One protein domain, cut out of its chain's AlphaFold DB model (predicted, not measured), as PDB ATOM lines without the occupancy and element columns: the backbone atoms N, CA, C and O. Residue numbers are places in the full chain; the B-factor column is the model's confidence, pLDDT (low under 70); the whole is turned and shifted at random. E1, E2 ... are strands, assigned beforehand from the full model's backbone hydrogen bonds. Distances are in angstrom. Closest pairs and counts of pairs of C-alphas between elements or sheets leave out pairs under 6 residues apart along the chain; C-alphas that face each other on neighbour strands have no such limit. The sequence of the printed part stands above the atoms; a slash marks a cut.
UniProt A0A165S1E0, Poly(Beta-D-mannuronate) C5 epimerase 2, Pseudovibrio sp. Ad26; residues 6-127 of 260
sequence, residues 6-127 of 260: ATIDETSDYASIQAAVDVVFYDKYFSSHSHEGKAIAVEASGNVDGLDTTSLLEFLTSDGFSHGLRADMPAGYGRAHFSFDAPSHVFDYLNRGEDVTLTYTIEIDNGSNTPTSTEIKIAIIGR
ATOM      1  N   ALA A   6       7.720   3.801  13.442       79.94
ATOM      2  CA  ALA A   6       8.149   4.687  14.511       79.94
ATOM      3  C   ALA A   6       8.504   6.056  13.920       79.94
ATOM      4  O   ALA A   6       9.066   6.146  12.832       79.94
ATOM      5  N   THR A   7       8.169   7.111  14.656       83.75
ATOM      6  CA  THR A   7       8.621   8.476  14.386       83.75
ATOM      7  C   THR A   7       9.430   8.906  15.591       83.75
ATOM      8  O   THR A   7       8.943   8.781  16.719       83.75
ATOM      9  N   ILE A   8      10.654   9.345  15.345       80.00
ATOM     10  CA  ILE A   8      11.625   9.736  16.355       80.00
ATOM     11  C   ILE A   8      12.087  11.139  15.981       80.00
ATOM     12  O   ILE A   8      12.323  11.425  14.808       80.00
ATOM     13  N   ASP A   9      12.163  12.017  16.968       71.62
ATOM     14  CA  ASP A   9      12.881  13.269  16.792       71.62
ATOM     15  C   ASP A   9      14.384  12.942  16.904       71.62
ATOM     16  O   ASP A   9      14.792  12.192  17.795       71.62
ATOM     17  N   GLU A  10      15.189  13.452  15.977       67.00
ATOM     18  CA  GLU A  10      16.623  13.651  16.194       67.00
ATOM     19  C   GLU A  10      16.687  14.725  17.296       67.00
ATOM     20  O   GLU A  10      16.097  15.788  17.134       67.00
ATOM     21  N   THR A  11      17.155  14.384  18.498       55.06
ATOM     22  CA  THR A  11      17.080  15.286  19.670       55.06
ATOM     23  C   THR A  11      18.417  15.475  20.364       55.06
ATOM     24  O   THR A  11      18.434  16.095  21.428       55.06
ATOM     25  N   SER A  12      19.487  14.834  19.886       52.28
ATOM     26  CA  SER A  12      20.787  14.967  20.537       52.28
ATOM     27  C   SER A  12      21.928  14.470  19.661       52.28
ATOM     28  O   SER A  12      21.954  13.291  19.296       52.28
ATOM     29  N   ASP A  13      22.980  15.273  19.605       56.69
ATOM     30  CA  ASP A  13      24.265  14.943  18.987       56.69
ATOM     31  C   ASP A  13      25.105  13.899  19.759       56.69
ATOM     32  O   ASP A  13      26.152  13.440  19.289       56.69
ATOM     33  N   TYR A  14      24.653  13.438  20.936       47.38
ATOM     34  CA  TYR A  14      25.475  12.639  21.865       47.38
ATOM     35  C   TYR A  14      24.950  11.231  22.150       47.38
ATOM     36  O   TYR A  14      25.745  10.325  22.428       47.38
ATOM     37  N   ALA A  15      23.631  11.027  22.131       59.41
ATOM     38  CA  ALA A  15      23.018   9.729  22.386       59.41
ATOM     39  C   ALA A  15      22.518   9.115  21.084       59.41
ATOM     40  O   ALA A  15      22.018   9.804  20.203       59.41
ATOM     41  N   SER A  16      22.632   7.797  20.969       79.75
ATOM     42  CA  SER A  16      22.091   7.126  19.802       79.75
ATOM     43  C   SER A  16      20.567   7.265  19.735       79.75
ATOM     44  O   SER A  16      19.860   7.264  20.747       79.75
ATOM     45  N   ILE A  17      20.061   7.389  18.515       84.88
ATOM     46  CA  ILE A  17      18.640   7.525  18.226       84.88
ATOM     47  C   ILE A  17      18.042   6.129  18.243       84.88
ATOM     48  O   ILE A  17      18.412   5.261  17.448       84.88
ATOM     49  N   GLN A  18      17.111   5.917  19.173       90.69
ATOM     50  CA  GLN A  18      16.575   4.597  19.466       90.69
ATOM     51  C   GLN A  18      15.064   4.516  19.267       90.69
ATOM     52  O   GLN A  18      14.302   5.393  19.676       90.69
ATOM     53  N   ALA A  19      14.606   3.399  18.707       90.50
ATOM     54  CA  ALA A  19      13.196   3.025  18.705       90.50
ATOM     55  C   ALA A  19      13.018   1.517  18.800       90.50
ATOM     56  O   ALA A  19      13.866   0.742  18.385       90.50
ATOM     57  N   ALA A  20      11.858   1.106  19.298       89.75
ATOM     58  CA  ALA A  20      11.470  -0.292  19.348       89.75
ATOM     59  C   ALA A  20      10.198  -0.506  18.523       89.75
ATOM     60  O   ALA A  20       9.191   0.189  18.712       89.75
ATOM     61  N   VAL A  21      10.240  -1.474  17.612       90.06
ATOM     62  CA  VAL A  21       9.155  -1.787  16.679       90.06
ATOM     63  C   VAL A  21       8.785  -3.259  16.811       90.06
ATOM     64  O   VAL A  21       9.641  -4.137  16.855       90.06
ATOM     65  N   ASP A  22       7.484  -3.538  16.865       87.19
ATOM     66  CA  ASP A  22       6.963  -4.902  16.928       87.19
ATOM     67  C   ASP A  22       6.328  -5.280  15.589       87.19
ATOM     68  O   ASP A  22       5.439  -4.596  15.087       87.19
ATOM     69  N   VAL A  23       6.690  -6.440  15.053       85.75
ATOM     70  CA  VAL A  23       6.073  -7.001  13.849       85.75
ATOM     71  C   VAL A  23       5.271  -8.239  14.215       85.75
ATOM     72  O   VAL A  23       5.766  -9.138  14.891       85.75
ATOM     73  N   VAL A  24       4.030  -8.314  13.733       82.44
ATOM     74  CA  VAL A  24       3.204  -9.525  13.839       82.44
ATOM     75  C   VAL A  24       3.225 -10.269  12.524       82.44
ATOM     76  O   VAL A  24       2.916  -9.696  11.482       82.44
ATOM     77  N   PHE A  25       3.510 -11.562  12.591       79.50
ATOM     78  CA  PHE A  25       3.573 -12.422  11.421       79.50
ATOM     79  C   PHE A  25       2.810 -13.720  11.655       79.50
ATOM     80  O   PHE A  25       2.620 -14.162  12.791       79.50
ATOM     81  N   TYR A  26       2.331 -14.311  10.563       79.00
ATOM     82  CA  TYR A  26       1.728 -15.634  10.607       79.00
ATOM     83  C   TYR A  26       2.824 -16.691  10.526       79.00
ATOM     84  O   TYR A  26       3.614 -16.709   9.584       79.00
ATOM     85  N   ASP A  27       2.818 -17.596  11.492       73.12
ATOM     86  CA  ASP A  27       3.706 -18.737  11.556       73.12
ATOM     87  C   ASP A  27       2.987 -19.941  12.167       73.12
ATOM     88  O   ASP A  27       2.701 -20.032  13.366       73.12
ATOM     89  N   LYS A  28       2.712 -20.914  11.301       71.19
ATOM     90  CA  LYS A  28       2.060 -22.170  11.664       71.19
ATOM     91  C   LYS A  28       2.960 -23.089  12.504       71.19
ATOM     92  O   LYS A  28       2.445 -23.985  13.175       71.19
ATOM     93  N   TYR A  29       4.273 -22.897  12.455       69.50
ATOM     94  CA  TYR A  29       5.307 -23.749  13.038       69.50
ATOM     95  C   TYR A  29       6.068 -23.071  14.184       69.50
ATOM     96  O   TYR A  29       7.063 -23.634  14.648       69.50
ATOM     97  N   PHE A  30       5.553 -21.952  14.710       69.00
ATOM     98  CA  PHE A  30       6.247 -21.121  15.697       69.00
ATOM     99  C   PHE A  30       6.727 -21.876  16.953       69.00
ATOM    100  O   PHE A  30       7.708 -21.524  17.595       69.00
ATOM    101  N   SER A  31       6.046 -22.948  17.355       68.31
ATOM    102  CA  SER A  31       6.447 -23.742  18.525       68.31
ATOM    103  C   SER A  31       7.483 -24.836  18.229       68.31
ATOM    104  O   SER A  31       7.843 -25.578  19.139       68.31
ATOM    105  N   SER A  32       7.887 -25.022  16.969       67.06
ATOM    106  CA  SER A  32       8.661 -26.196  16.529       67.06
ATOM    107  C   SER A  32      10.092 -25.909  16.077       67.06
ATOM    108  O   SER A  32      10.864 -26.860  15.984       67.06
ATOM    109  N   HIS A  33      10.471 -24.645  15.862       69.31
ATOM    110  CA  HIS A  33      11.810 -24.259  15.400       69.31
ATOM    111  C   HIS A  33      12.248 -22.910  15.998       69.31
ATOM    112  O   HIS A  33      11.463 -22.231  16.658       69.31
ATOM    113  N   SER A  34      13.520 -22.546  15.816       68.56
ATOM    114  CA  SER A  34      14.017 -21.196  16.104       68.56
ATOM    115  C   SER A  34      13.527 -20.219  15.039       68.56
ATOM    116  O   SER A  34      13.512 -20.577  13.866       68.56
ATOM    117  N   HIS A  35      13.190 -18.997  15.444       75.62
ATOM    118  CA  HIS A  35      12.828 -17.918  14.525       75.62
ATOM    119  C   HIS A  35      13.984 -16.941  14.445       75.62
ATOM    120  O   HIS A  35      14.638 -16.664  15.453       75.62
ATOM    121  N   GLU A  36      14.195 -16.424  13.248       82.44
ATOM    122  CA  GLU A  36      15.131 -15.350  12.973       82.44
ATOM    123  C   GLU A  36      14.406 -14.304  12.129       82.44
ATOM    124  O   GLU A  36      13.524 -14.621  11.324       82.44
ATOM    125  N   GLY A  37      14.766 -13.048  12.343       87.50
ATOM    126  CA  GLY A  37      14.259 -11.913  11.600       87.50
ATOM    127  C   GLY A  37      15.424 -10.990  11.325       87.50
ATOM    128  O   GLY A  37      16.230 -10.737  12.212       87.50
ATOM    129  N   LYS A  38      15.547 -10.512  10.098       90.81
ATOM    130  CA  LYS A  38      16.675  -9.668   9.706       90.81
ATOM    131  C   LYS A  38      16.219  -8.584   8.753       90.81
ATOM    132  O   LYS A  38      15.392  -8.835   7.874       90.81
ATOM    133  N   ALA A  39      16.793  -7.399   8.904       93.44
ATOM    134  CA  ALA A  39      16.768  -6.410   7.846       93.44
ATOM    135  C   ALA A  39      17.638  -6.914   6.685       93.44
ATOM    136  O   ALA A  39      18.789  -7.304   6.883       93.44
ATOM    137  N   ILE A  40      17.074  -6.955   5.479       94.25
ATOM    138  CA  ILE A  40      17.780  -7.396   4.264       94.25
ATOM    139  C   ILE A  40      18.003  -6.274   3.256       94.25
ATOM    140  O   ILE A  40      18.868  -6.394   2.391       94.25
ATOM    141  N   ALA A  41      17.227  -5.198   3.362       95.50
ATOM    142  CA  ALA A  41      17.379  -3.989   2.572       95.50
ATOM    143  C   ALA A  41      16.857  -2.789   3.369       95.50
ATOM    144  O   ALA A  41      16.013  -2.945   4.254       95.50
ATOM    145  N   VAL A  42      17.349  -1.603   3.027       96.56
ATOM    146  CA  VAL A  42      16.874  -0.323   3.550       96.56
ATOM    147  C   VAL A  42      16.836   0.684   2.406       96.56
ATOM    148  O   VAL A  42      17.793   0.793   1.639       96.56
ATOM    149  N   GLU A  43      15.715   1.388   2.275       96.19
ATOM    150  CA  GLU A  43      15.537   2.502   1.345       96.19
ATOM    151  C   GLU A  43      15.286   3.786   2.141       96.19
ATOM    152  O   GLU A  43      14.501   3.783   3.088       96.19
ATOM    153  N   ALA A  44      15.949   4.880   1.764       95.56
ATOM    154  CA  ALA A  44      15.759   6.194   2.374       95.56
ATOM    155  C   ALA A  44      14.931   7.103   1.454       95.56
ATOM    156  O   ALA A  44      15.074   7.069   0.230       95.56
ATOM    157  N   SER A  45      14.062   7.923   2.042       95.75
ATOM    158  CA  SER A  45      13.246   8.929   1.347       95.75
ATOM    159  C   SER A  45      13.064  10.167   2.227       95.75
ATOM    160  O   SER A  45      13.244  10.060   3.434       95.75
ATOM    161  N   GLY A  46      12.703  11.315   1.647       93.88
ATOM    162  CA  GLY A  46      12.706  12.608   2.348       93.88
ATOM    163  C   GLY A  46      13.929  13.433   1.947       93.88
ATOM    164  O   GLY A  46      14.332  13.370   0.779       93.88
ATOM    165  N   ASN A  47      14.516  14.178   2.884       90.00
ATOM    166  CA  ASN A  47      15.839  14.762   2.683       90.00
ATOM    167  C   ASN A  47      16.902  13.675   2.908       90.00
ATOM    168  O   ASN A  47      16.940  13.059   3.965       90.00
ATOM    169  N   VAL A  48      17.728  13.400   1.897       91.81
ATOM    170  CA  VAL A  48      18.752  12.334   1.930       91.81
ATOM    171  C   VAL A  48      20.133  12.829   1.505       91.81
ATOM    172  O   VAL A  48      21.064  12.030   1.412       91.81
ATOM    173  N   ASP A  49      20.282  14.126   1.226       83.25
ATOM    174  CA  ASP A  49      21.471  14.674   0.566       83.25
ATOM    175  C   ASP A  49      22.738  14.620   1.447       83.25
ATOM    176  O   ASP A  49      23.849  14.697   0.919       83.25
ATOM    177  N   GLY A  50      22.589  14.413   2.761       76.69
ATOM    178  CA  GLY A  50      23.687  14.226   3.718       76.69
ATOM    179  C   GLY A  50      23.749  12.847   4.384       76.69
ATOM    180  O   GLY A  50      24.589  12.638   5.255       76.69
ATOM    181  N   LEU A  51      22.895  11.896   3.991       86.38
ATOM    182  CA  LEU A  51      22.790  10.604   4.670       86.38
ATOM    183  C   LEU A  51      23.978   9.678   4.357       86.38
ATOM    184  O   LEU A  51      24.156   9.255   3.209       86.38
ATOM    185  N   ASP A  52      24.729   9.259   5.382       82.12
ATOM    186  CA  ASP A  52      25.664   8.137   5.242       82.12
ATOM    187  C   ASP A  52      24.887   6.815   5.151       82.12
ATOM    188  O   ASP A  52      24.238   6.356   6.091       82.12
ATOM    189  N   THR A  53      24.962   6.178   3.984       82.25
ATOM    190  CA  THR A  53      24.208   4.954   3.690       82.25
ATOM    191  C   THR A  53      24.940   3.666   4.069       82.25
ATOM    192  O   THR A  53      24.367   2.580   3.953       82.25
ATOM    193  N   THR A  54      26.188   3.756   4.538       78.62
ATOM    194  CA  THR A  54      27.095   2.604   4.665       78.62
ATOM    195  C   THR A  54      26.653   1.597   5.732       78.62
ATOM    196  O   THR A  54      26.796   0.392   5.521       78.62
ATOM    197  N   SER A  55      26.061   2.070   6.834       88.19
ATOM    198  CA  SER A  55      25.678   1.239   7.993       88.19
ATOM    199  C   SER A  55      24.179   1.221   8.291       88.19
ATOM    200  O   SER A  55      23.764   0.644   9.292       88.19
ATOM    201  N   LEU A  56      23.331   1.772   7.414       93.38
ATOM    202  CA  LEU A  56      21.894   1.901   7.702       93.38
ATOM    203  C   LEU A  56      21.225   0.564   8.030       93.38
ATOM    204  O   LEU A  56      20.343   0.516   8.882       93.38
ATOM    205  N   LEU A  57      21.651  -0.527   7.386       94.94
ATOM    206  CA  LEU A  57      21.093  -1.857   7.628       94.94
ATOM    207  C   LEU A  57      21.422  -2.396   9.032       94.94
ATOM    208  O   LEU A  57      20.664  -3.204   9.562       94.94
ATOM    209  N   GLU A  58      22.532  -1.950   9.624       93.69
ATOM    210  CA  GLU A  58      23.033  -2.410  10.925       93.69
ATOM    211  C   GLU A  58      22.301  -1.750  12.096       93.69
ATOM    212  O   GLU A  58      22.240  -2.334  13.177       93.69
ATOM    213  N   PHE A  59      21.692  -0.581  11.877       94.44
ATOM    214  CA  PHE A  59      20.959   0.136  12.921       94.44
ATOM    215  C   PHE A  59      19.682  -0.576  13.355       94.44
ATOM    216  O   PHE A  59      19.182  -0.286  14.430       94.44
ATOM    217  N   LEU A  60      19.145  -1.515  12.570       95.31
ATOM    218  CA  LEU A  60      17.942  -2.261  12.933       95.31
ATOM    219  C   LEU A  60      18.267  -3.730  13.212       95.31
ATOM    220  O   LEU A  60      18.534  -4.515  12.300       95.31
ATOM    221  N   THR A  61      18.171  -4.126  14.479       93.69
ATOM    222  CA  THR A  61      18.489  -5.486  14.933       93.69
ATOM    223  C   THR A  61      17.257  -6.191  15.490       93.69
ATOM    224  O   THR A  61      16.403  -5.571  16.119       93.69
ATOM    225  N   SER A  62      17.136  -7.503  15.255       91.06
ATOM    226  CA  SER A  62      16.122  -8.321  15.931       91.06
ATOM    227  C   SER A  62      16.648  -8.785  17.285       91.06
ATOM    228  O   SER A  62      17.720  -9.390  17.350       91.06
ATOM    229  N   ASP A  63      15.876  -8.598  18.342       87.81
ATOM    230  CA  ASP A  63      16.299  -8.891  19.715       87.81
ATOM    231  C   ASP A  63      15.278  -9.732  20.501       87.81
ATOM    232  O   ASP A  63      15.542 -10.143  21.635       87.81
ATOM    233  N   GLY A  64      14.139 -10.086  19.894       84.06
ATOM    234  CA  GLY A  64      13.168 -10.954  20.548       84.06
ATOM    235  C   GLY A  64      12.131 -11.583  19.626       84.06
ATOM    236  O   GLY A  64      11.558 -10.935  18.759       84.06
ATOM    237  N   PHE A  65      11.809 -12.850  19.885       85.50
ATOM    238  CA  PHE A  65      10.681 -13.548  19.268       85.50
ATOM    239  C   PHE A  65       9.777 -14.097  20.362       85.50
ATOM    240  O   PHE A  65      10.236 -14.772  21.285       85.50
ATOM    241  N   SER A  66       8.478 -13.818  20.273       78.50
ATOM    242  CA  SER A  66       7.502 -14.299  21.249       78.50
ATOM    243  C   SER A  66       6.265 -14.895  20.588       78.50
ATOM    244  O   SER A  66       5.768 -14.413  19.569       78.50
ATOM    245  N   HIS A  67       5.766 -15.972  21.200       69.25
ATOM    246  CA  HIS A  67       4.500 -16.589  20.830       69.25
ATOM    247  C   HIS A  67       3.361 -15.925  21.601       69.25
ATOM    248  O   HIS A  67       3.481 -15.670  22.804       69.25
ATOM    249  N   GLY A  68       2.226 -15.700  20.941       59.28
ATOM    250  CA  GLY A  68       1.021 -15.221  21.604       59.28
ATOM    251  C   GLY A  68       0.485 -16.241  22.617       59.28
ATOM    252  O   GLY A  68      -0.271 -17.133  22.261       59.28
ATOM    253  N   LEU A  69       0.817 -16.084  23.902       49.06
ATOM    254  CA  LEU A  69      -0.005 -16.593  25.015       49.06
ATOM    255  C   LEU A  69      -1.008 -15.533  25.508       49.06
ATOM    256  O   LEU A  69      -1.564 -15.651  26.600       49.06
ATOM    257  N   ARG A  70      -1.232 -14.467  24.734       53.50
ATOM    258  CA  ARG A  70      -2.247 -13.459  25.042       53.50
ATOM    259  C   ARG A  70      -3.549 -13.792  24.318       53.50
ATOM    260  O   ARG A  70      -3.548 -14.256  23.185       53.50
ATOM    261  N   ALA A  71      -4.673 -13.538  24.986       51.78
ATOM    262  CA  ALA A  71      -6.020 -13.817  24.483       51.78
ATOM    263  C   ALA A  71      -6.425 -12.995  23.234       51.78
ATOM    264  O   ALA A  71      -7.539 -13.152  22.740       51.78
ATOM    265  N   ASP A  72      -5.551 -12.110  22.746       57.47
ATOM    266  CA  ASP A  72      -5.771 -11.158  21.654       57.47
ATOM    267  C   ASP A  72      -5.144 -11.580  20.308       57.47
ATOM    268  O   ASP A  72      -5.326 -10.866  19.320       57.47
ATOM    269  N   MET A  73      -4.459 -12.733  20.225       59.00
ATOM    270  CA  MET A  73      -3.872 -13.244  18.976       59.00
ATOM    271  C   MET A  73      -4.378 -14.651  18.607       59.00
ATOM    272  O   MET A  73      -4.361 -15.548  19.451       59.00
ATOM    273  N   PRO A  74      -4.818 -14.885  17.351       62.56
ATOM    274  CA  PRO A  74      -5.186 -16.220  16.883       62.56
ATOM    275  C   PRO A  74      -4.006 -17.200  16.939       62.56
ATOM    276  O   PRO A  74      -2.849 -16.809  16.799       62.56
ATOM    277  N   ALA A  75      -4.298 -18.496  17.079       66.00
ATOM    278  CA  ALA A  75      -3.278 -19.539  16.993       66.00
ATOM    279  C   ALA A  75      -2.535 -19.475  15.643       66.00
ATOM    280  O   ALA A  75      -3.161 -19.358  14.588       66.00
ATOM    281  N   GLY A  76      -1.204 -19.583  15.687       70.62
ATOM    282  CA  GLY A  76      -0.344 -19.500  14.503       70.62
ATOM    283  C   GLY A  76       0.146 -18.090  14.160       70.62
ATOM    284  O   GLY A  76       0.543 -17.868  13.028       70.62
ATOM    285  N   TYR A  77       0.108 -17.137  15.096       77.19
ATOM    286  CA  TYR A  77       0.770 -15.837  14.949       77.19
ATOM    287  C   TYR A  77       1.917 -15.685  15.957       77.19
ATOM    288  O   TYR A  77       1.807 -16.107  17.113       77.19
ATOM    289  N   GLY A  78       3.007 -15.072  15.502       79.44
ATOM    290  CA  GLY A  78       4.172 -14.697  16.298       79.44
ATOM    291  C   GLY A  78       4.378 -13.184  16.318       79.44
ATOM    292  O   GLY A  78       3.817 -12.452  15.495       79.44
ATOM    293  N   ARG A  79       5.186 -12.715  17.271       82.81
ATOM    294  CA  ARG A  79       5.690 -11.340  17.324       82.81
ATOM    295  C   ARG A  79       7.215 -11.346  17.290       82.81
ATOM    296  O   ARG A  79       7.831 -12.061  18.081       82.81
ATOM    297  N   ALA A  80       7.780 -10.532  16.409       87.56
ATOM    298  CA  ALA A  80       9.201 -10.219  16.344       87.56
ATOM    299  C   ALA A  80       9.425  -8.792  16.862       87.56
ATOM    300  O   ALA A  80       8.711  -7.878  16.444       87.56
ATOM    301  N   HIS A  81      10.369  -8.634  17.782       89.50
ATOM    302  CA  HIS A  81      10.819  -7.354  18.313       89.50
ATOM    303  C   HIS A  81      12.070  -6.915  17.555       89.50
ATOM    304  O   HIS A  81      12.954  -7.737  17.278       89.50
ATOM    305  N   PHE A  82      12.090  -5.641  17.181       92.81
ATOM    306  CA  PHE A  82      13.213  -4.995  16.527       92.81
ATOM    307  C   PHE A  82      13.582  -3.726  17.279       92.81
ATOM    308  O   PHE A  82      12.712  -2.896  17.558       92.81
ATOM    309  N   SER A  83      14.874  -3.572  17.528       93.69
ATOM    310  CA  SER A  83      15.468  -2.368  18.089       93.69
ATOM    311  C   SER A  83      16.222  -1.623  16.994       93.69
ATOM    312  O   SER A  83      17.111  -2.181  16.347       93.69
ATOM    313  N   PHE A  84      15.813  -0.379  16.768       94.44
ATOM    314  CA  PHE A  84      16.547   0.619  16.007       94.44
ATOM    315  C   PHE A  84      17.503   1.338  16.958       94.44
ATOM    316  O   PHE A  84      17.064   1.780  18.020       94.44
ATOM    317  N   ASP A  85      18.773   1.430  16.587       92.94
ATOM    318  CA  ASP A  85      19.841   2.096  17.325       92.94
ATOM    319  C   ASP A  85      20.848   2.661  16.311       92.94
ATOM    320  O   ASP A  85      21.654   1.924  15.733       92.94
ATOM    321  N   ALA A  86      20.750   3.959  16.035       90.88
ATOM    322  CA  ALA A  86      21.650   4.667  15.131       90.88
ATOM    323  C   ALA A  86      22.501   5.668  15.920       90.88
ATOM    324  O   ALA A  86      21.946   6.378  16.757       90.88
ATOM    325  N   PRO A  87      23.819   5.778  15.674       84.31
ATOM    326  CA  PRO A  87      24.608   6.875  16.227       84.31
ATOM    327  C   PRO A  87      23.946   8.223  15.924       84.31
ATOM    328  O   PRO A  87      23.439   8.397  14.816       84.31
ATOM    329  N   SER A  88      23.972   9.147  16.889       72.12
ATOM    330  CA  SER A  88      23.422  10.507  16.751       72.12
ATOM    331  C   SER A  88      23.838  11.146  15.427       72.12
ATOM    332  O   SER A  88      22.989  11.443  14.595       72.12
ATOM    333  N   HIS A  89      25.151  11.119  15.166       75.88
ATOM    334  CA  HIS A  89      25.788  11.799  14.038       75.88
ATOM    335  C   HIS A  89      25.346  11.395  12.617       75.88
ATOM    336  O   HIS A  89      25.808  11.946  11.618       75.88
ATOM    337  N   VAL A  90      24.531  10.347  12.478       84.00
ATOM    338  CA  VAL A  90      24.064   9.857  11.171       84.00
ATOM    339  C   VAL A  90      23.050  10.817  10.544       84.00
ATOM    340  O   VAL A  90      22.918  10.844   9.314       84.00
ATOM    341  N   PHE A  91      22.319  11.572  11.370       84.19
ATOM    342  CA  PHE A  91      21.194  12.399  10.934       84.19
ATOM    343  C   PHE A  91      21.386  13.903  11.156       84.19
ATOM    344  O   PHE A  91      20.476  14.650  10.811       84.19
ATOM    345  N   ASP A  92      22.570  14.347  11.583       77.56
ATOM    346  CA  ASP A  92      22.925  15.762  11.822       77.56
ATOM    347  C   ASP A  92      22.758  16.657  10.585       77.56
ATOM    348  O   ASP A  92      22.746  17.879  10.668       77.56
ATOM    349  N   TYR A  93      22.642  16.063   9.394       77.31
ATOM    350  CA  TYR A  93      22.369  16.807   8.166       77.31
ATOM    351  C   TYR A  93      20.909  17.279   8.047       77.31
ATOM    352  O   TYR A  93      20.601  18.040   7.125       77.31
ATOM    353  N   LEU A  94      19.996  16.773   8.884       77.81
ATOM    354  CA  LEU A  94      18.584  17.140   8.844       77.81
ATOM    355  C   LEU A  94      18.373  18.460   9.576       77.81
ATOM    356  O   LEU A  94      18.377  18.501  10.803       77.81
ATOM    357  N   ASN A  95      18.068  19.512   8.818       74.00
ATOM    358  CA  ASN A  95      17.691  20.782   9.419       74.00
ATOM    359  C   ASN A  95      16.380  20.643  10.198       74.00
ATOM    360  O   ASN A  95      15.555  19.753   9.949       74.00
ATOM    361  N   ARG A  96      16.121  21.613  11.076       77.19
ATOM    362  CA  ARG A  96      14.866  21.700  11.816       77.19
ATOM    363  C   ARG A  96      13.634  21.561  10.913       77.19
ATOM    364  O   ARG A  96      13.302  22.438  10.114       77.19
ATOM    365  N   GLY A  97      12.874  20.491  11.139       76.94
ATOM    366  CA  GLY A  97      11.625  20.208  10.427       76.94
ATOM    367  C   GLY A  97      11.794  19.515   9.074       76.94
ATOM    368  O   GLY A  97      10.780  19.234   8.432       76.94
ATOM    369  N   GLU A  98      13.023  19.215   8.658       87.19
ATOM    370  CA  GLU A  98      13.287  18.228   7.614       87.19
ATOM    371  C   GLU A  98      13.156  16.814   8.179       87.19
ATOM    372  O   GLU A  98      13.292  16.581   9.380       87.19
ATOM    373  N   ASP A  99      12.862  15.857   7.306       91.69
ATOM    374  CA  ASP A  99      12.708  14.466   7.694       91.69
ATOM    375  C   ASP A  99      13.384  13.521   6.708       91.69
ATOM    376  O   ASP A  99      13.418  13.758   5.494       91.69
ATOM    377  N   VAL A 100      13.869  12.407   7.246       93.44
ATOM    378  CA  VAL A 100      14.191  11.214   6.473       93.44
ATOM    379  C   VAL A 100      13.364  10.050   6.992       93.44
ATOM    380  O   VAL A 100      13.231   9.820   8.192       93.44
ATOM    381  N   THR A 101      12.812   9.270   6.075       95.56
ATOM    382  CA  THR A 101      12.150   8.007   6.383       95.56
ATOM    383  C   THR A 101      12.988   6.855   5.853       95.56
ATOM    384  O   THR A 101      13.133   6.691   4.638       95.56
ATOM    385  N   LEU A 102      13.489   6.026   6.771       96.19
ATOM    386  CA  LEU A 102      14.131   4.751   6.479       96.19
ATOM    387  C   LEU A 102      13.076   3.646   6.422       96.19
ATOM    388  O   LEU A 102      12.398   3.360   7.410       96.19
ATOM    389  N   THR A 103      12.946   3.011   5.262       96.19
ATOM    390  CA  THR A 103      12.060   1.867   5.035       96.19
ATOM    391  C   THR A 103      12.897   0.597   4.965       96.19
ATOM    392  O   THR A 103      13.568   0.325   3.970       96.19
ATOM    393  N   TYR A 104      12.864  -0.186   6.038       96.19
ATOM    394  CA  TYR A 104      13.559  -1.461   6.145       96.19
ATOM    395  C   TYR A 104      12.695  -2.593   5.602       96.19
ATOM    396  O   TYR A 104      11.576  -2.793   6.070       96.19
ATOM    397  N   THR A 105      13.240  -3.389   4.683       95.12
ATOM    398  CA  THR A 105      12.655  -4.677   4.291       95.12
ATOM    399  C   THR A 105      13.163  -5.762   5.230       95.12
ATOM    400  O   THR A 105      14.364  -6.034   5.294       95.12
ATOM    401  N   ILE A 106      12.241  -6.404   5.938       93.12
ATOM    402  CA  ILE A 106      12.516  -7.468   6.899       93.12
ATOM    403  C   ILE A 106      12.173  -8.815   6.273       93.12
ATOM    404  O   ILE A 106      11.097  -8.967   5.693       93.12
ATOM    405  N   GLU A 107      13.048  -9.806   6.433       91.62
ATOM    406  CA  GLU A 107      12.715 -11.221   6.251       91.62
ATOM    407  C   GLU A 107      12.550 -11.886   7.610       91.62
ATOM    408  O   GLU A 107      13.433 -11.780   8.459       91.62
ATOM    409  N   ILE A 108      11.439 -12.597   7.796       87.62
ATOM    410  CA  ILE A 108      11.163 -13.402   8.986       87.62
ATOM    411  C   ILE A 108      11.043 -14.862   8.563       87.62
ATOM    412  O   ILE A 108      10.226 -15.202   7.696       87.62
ATOM    413  N   ASP A 109      11.840 -15.730   9.186       84.00
ATOM    414  CA  ASP A 109      11.670 -17.172   9.033       84.00
ATOM    415  C   ASP A 109      10.345 -17.607   9.677       84.00
ATOM    416  O   ASP A 109      10.081 -17.340  10.845       84.00
ATOM    417  N   ASN A 110       9.507 -18.270   8.883       75.50
ATOM    418  CA  ASN A 110       8.200 -18.807   9.271       75.50
ATOM    419  C   ASN A 110       8.177 -20.352   9.231       75.50
ATOM    420  O   ASN A 110       7.115 -20.971   9.091       75.50
ATOM    421  N   GLY A 111       9.355 -20.986   9.194       72.00
ATOM    422  CA  GLY A 111       9.530 -22.435   9.143       72.00
ATOM    423  C   GLY A 111       9.113 -23.098   7.824       72.00
ATOM    424  O   GLY A 111       9.070 -24.327   7.748       72.00
ATOM    425  N   SER A 112       8.775 -22.331   6.778       71.56
ATOM    426  CA  SER A 112       8.240 -22.872   5.515       71.56
ATOM    427  C   SER A 112       9.274 -23.050   4.390       71.56
ATOM    428  O   SER A 112       8.902 -23.395   3.269       71.56
ATOM    429  N   ASN A 113      10.572 -22.855   4.664       71.88
ATOM    430  CA  ASN A 113      11.644 -22.679   3.660       71.88
ATOM    431  C   ASN A 113      11.422 -21.476   2.717       71.88
ATOM    432  O   ASN A 113      12.159 -21.299   1.749       71.88
ATOM    433  N   THR A 114      10.392 -20.663   2.959       81.50
ATOM    434  CA  THR A 114      10.091 -19.426   2.234       81.50
ATOM    435  C   THR A 114       9.770 -18.350   3.274       81.50
ATOM    436  O   THR A 114       8.629 -18.283   3.741       81.50
ATOM    437  N   PRO A 115      10.773 -17.550   3.681       83.19
ATOM    438  CA  PRO A 115      10.582 -16.464   4.633       83.19
ATOM    439  C   PRO A 115       9.452 -15.526   4.205       83.19
ATOM    440  O   PRO A 115       9.174 -15.352   3.017       83.19
ATOM    441  N   THR A 116       8.781 -14.924   5.183       85.38
ATOM    442  CA  THR A 116       7.809 -13.855   4.919       85.38
ATOM    443  C   THR A 116       8.522 -12.515   4.959       85.38
ATOM    444  O   THR A 116       9.367 -12.304   5.826       85.38
ATOM    445  N   SER A 117       8.162 -11.614   4.046       89.44
ATOM    446  CA  SER A 117       8.709 -10.261   4.014       89.44
ATOM    447  C   SER A 117       7.685  -9.218   4.457       89.44
ATOM    448  O   SER A 117       6.490  -9.358   4.187       89.44
ATOM    449  N   THR A 118       8.157  -8.193   5.162       90.44
ATOM    450  CA  THR A 118       7.378  -7.032   5.609       90.44
ATOM    451  C   THR A 118       8.280  -5.808   5.716       90.44
ATOM    452  O   THR A 118       9.500  -5.938   5.676       90.44
ATOM    453  N   GLU A 119       7.686  -4.636   5.912       93.12
ATOM    454  CA  GLU A 119       8.418  -3.388   6.110       93.12
ATOM    455  C   GLU A 119       8.344  -2.884   7.556       93.12
ATOM    456  O   GLU A 119       7.331  -3.076   8.241       93.12
ATOM    457  N   ILE A 120       9.412  -2.211   7.988       93.56
ATOM    458  CA  ILE A 120       9.451  -1.327   9.159       93.56
ATOM    459  C   ILE A 120       9.848   0.065   8.673       93.56
ATOM    460  O   ILE A 120      10.840   0.195   7.956       93.56
ATOM    461  N   LYS A 121       9.107   1.100   9.079       94.31
ATOM    462  CA  LYS A 121       9.471   2.491   8.781       94.31
ATOM    463  C   LYS A 121       9.934   3.224  10.025       94.31
ATOM    464  O   LYS A 121       9.222   3.236  11.030       94.31
ATOM    465  N   ILE A 122      11.093   3.859   9.927       94.50
ATOM    466  CA  ILE A 122      11.629   4.769  10.933       94.50
ATOM    467  C   ILE A 122      11.685   6.154  10.295       94.50
ATOM    468  O   ILE A 122      12.462   6.369   9.369       94.50
ATOM    469  N   ALA A 123      10.825   7.062  10.745       92.62
ATOM    470  CA  ALA A 123      10.888   8.469  10.373       92.62
ATOM    471  C   ALA A 123      11.721   9.216  11.419       92.62
ATOM    472  O   ALA A 123      11.368   9.185  12.599       92.62
ATOM    473  N   ILE A 124      12.802   9.854  10.982       91.19
ATOM    474  CA  ILE A 124      13.650  10.730  11.786       91.19
ATOM    475  C   ILE A 124      13.353  12.168  11.362       91.19
ATOM    476  O   ILE A 124      13.385  12.471  10.169       91.19
ATOM    477  N   ILE A 125      13.027  13.027  12.326       87.19
ATOM    478  CA  ILE A 125      12.753  14.452  12.107       87.19
ATOM    479  C   ILE A 125      13.922  15.250  12.681       87.19
ATOM    480  O   ILE A 125      14.181  15.131  13.877       87.19
ATOM    481  N   GLY A 126      14.582  16.058  11.853       82.94
ATOM    482  CA  GLY A 126      15.690  16.921  12.262       82.94
ATOM    483  C   GLY A 126      15.250  18.001  13.243       82.94
ATOM    484  O   GLY A 126      14.184  18.619  13.063       82.94
ATOM    485  N   ARG A 127      16.059  18.225  14.283       71.62
ATOM    486  CA  ARG A 127      15.866  19.306  15.261       71.62
ATOM    487  C   ARG A 127      17.133  20.118  15.565       71.62
ATOM    488  O   ARG A 127      16.920  21.160  16.178       71.62
TER     489      ARG A 127
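AT A GLANCE: This is residues 6 to 127 of the 260 residues of the protein "Poly(Beta-D-mannuronate) C5 epimerase 2" of Pseudovibrio sp. Ad26 (UniProt A0A165S1E0). A long, narrow sandwich is built of two strongly twisted sheets, E1, E7, E6, E3 and E2, E5, E4, partly face to face like a flattened barrel that is not fully closed. On one side E1 comes near E2; on the other, E3 and E4 come near at Gly 37 and Ser 62 but spread apart beyond, and the link of residues 47 to 59 runs between them. The printed part has 122 residues, with strands E1 to E7 in that order and no named helix: all strand, the four-stranded sheet mixed, the three-stranded one antiparallel. It is elongated, 47 by 28 by 21 A, and only just compact, close to loose, with a radius of gyration of the C-alphas of 16.1 A.

HOW THE PARTS SIT: Edge strand E1, residues 6 to 9, is parallel to E7, residues 116 to 125; N 8 and O 123 are 2.8 A apart. E2, residues 17 to 26, is antiparallel to E5, residues 77 to 86, with N 21 and O 82 at 2.9 A. The closest C-alphas of E1 and E2 are those of Ala 6 and Ala 19, 6.8 A. Edge strand E3, residues 37 to 46, bends by 59 degrees at residue 40 and is antiparallel to E6, residues 99 to 108, with N 103 and O 43 at 2.8 A. E4, residues 60 to 67, bends by 51 degrees at residue 63 and forms a hairpin with E5; N 81 and O 64 are 2.8 A apart. The closest C-alphas of E3 and E4 are those of Gly 37 and Ser 62, 5.9 A. E6 and E7 form a hairpin, with N 104 and O 120 at 2.8 A.

IN THESE COORDINATES: E1 begins at C-alpha 6, (8.149, 4.687, 14.511). E2 measures 29.7 A, E5 29.3 A and E7 29.6 A, ending at C-alpha 125, (12.753, 14.452, 12.107).

THE WHOLE: The C-alphas farthest apart, of Ser 32 and Arg 96, are 48.5 A apart. The printed part has no cut; the links E3 to E4 and E5 to E6 are long. Residues 10 to 15, 29 to 34 and 67 to 75 have pLDDT under 70.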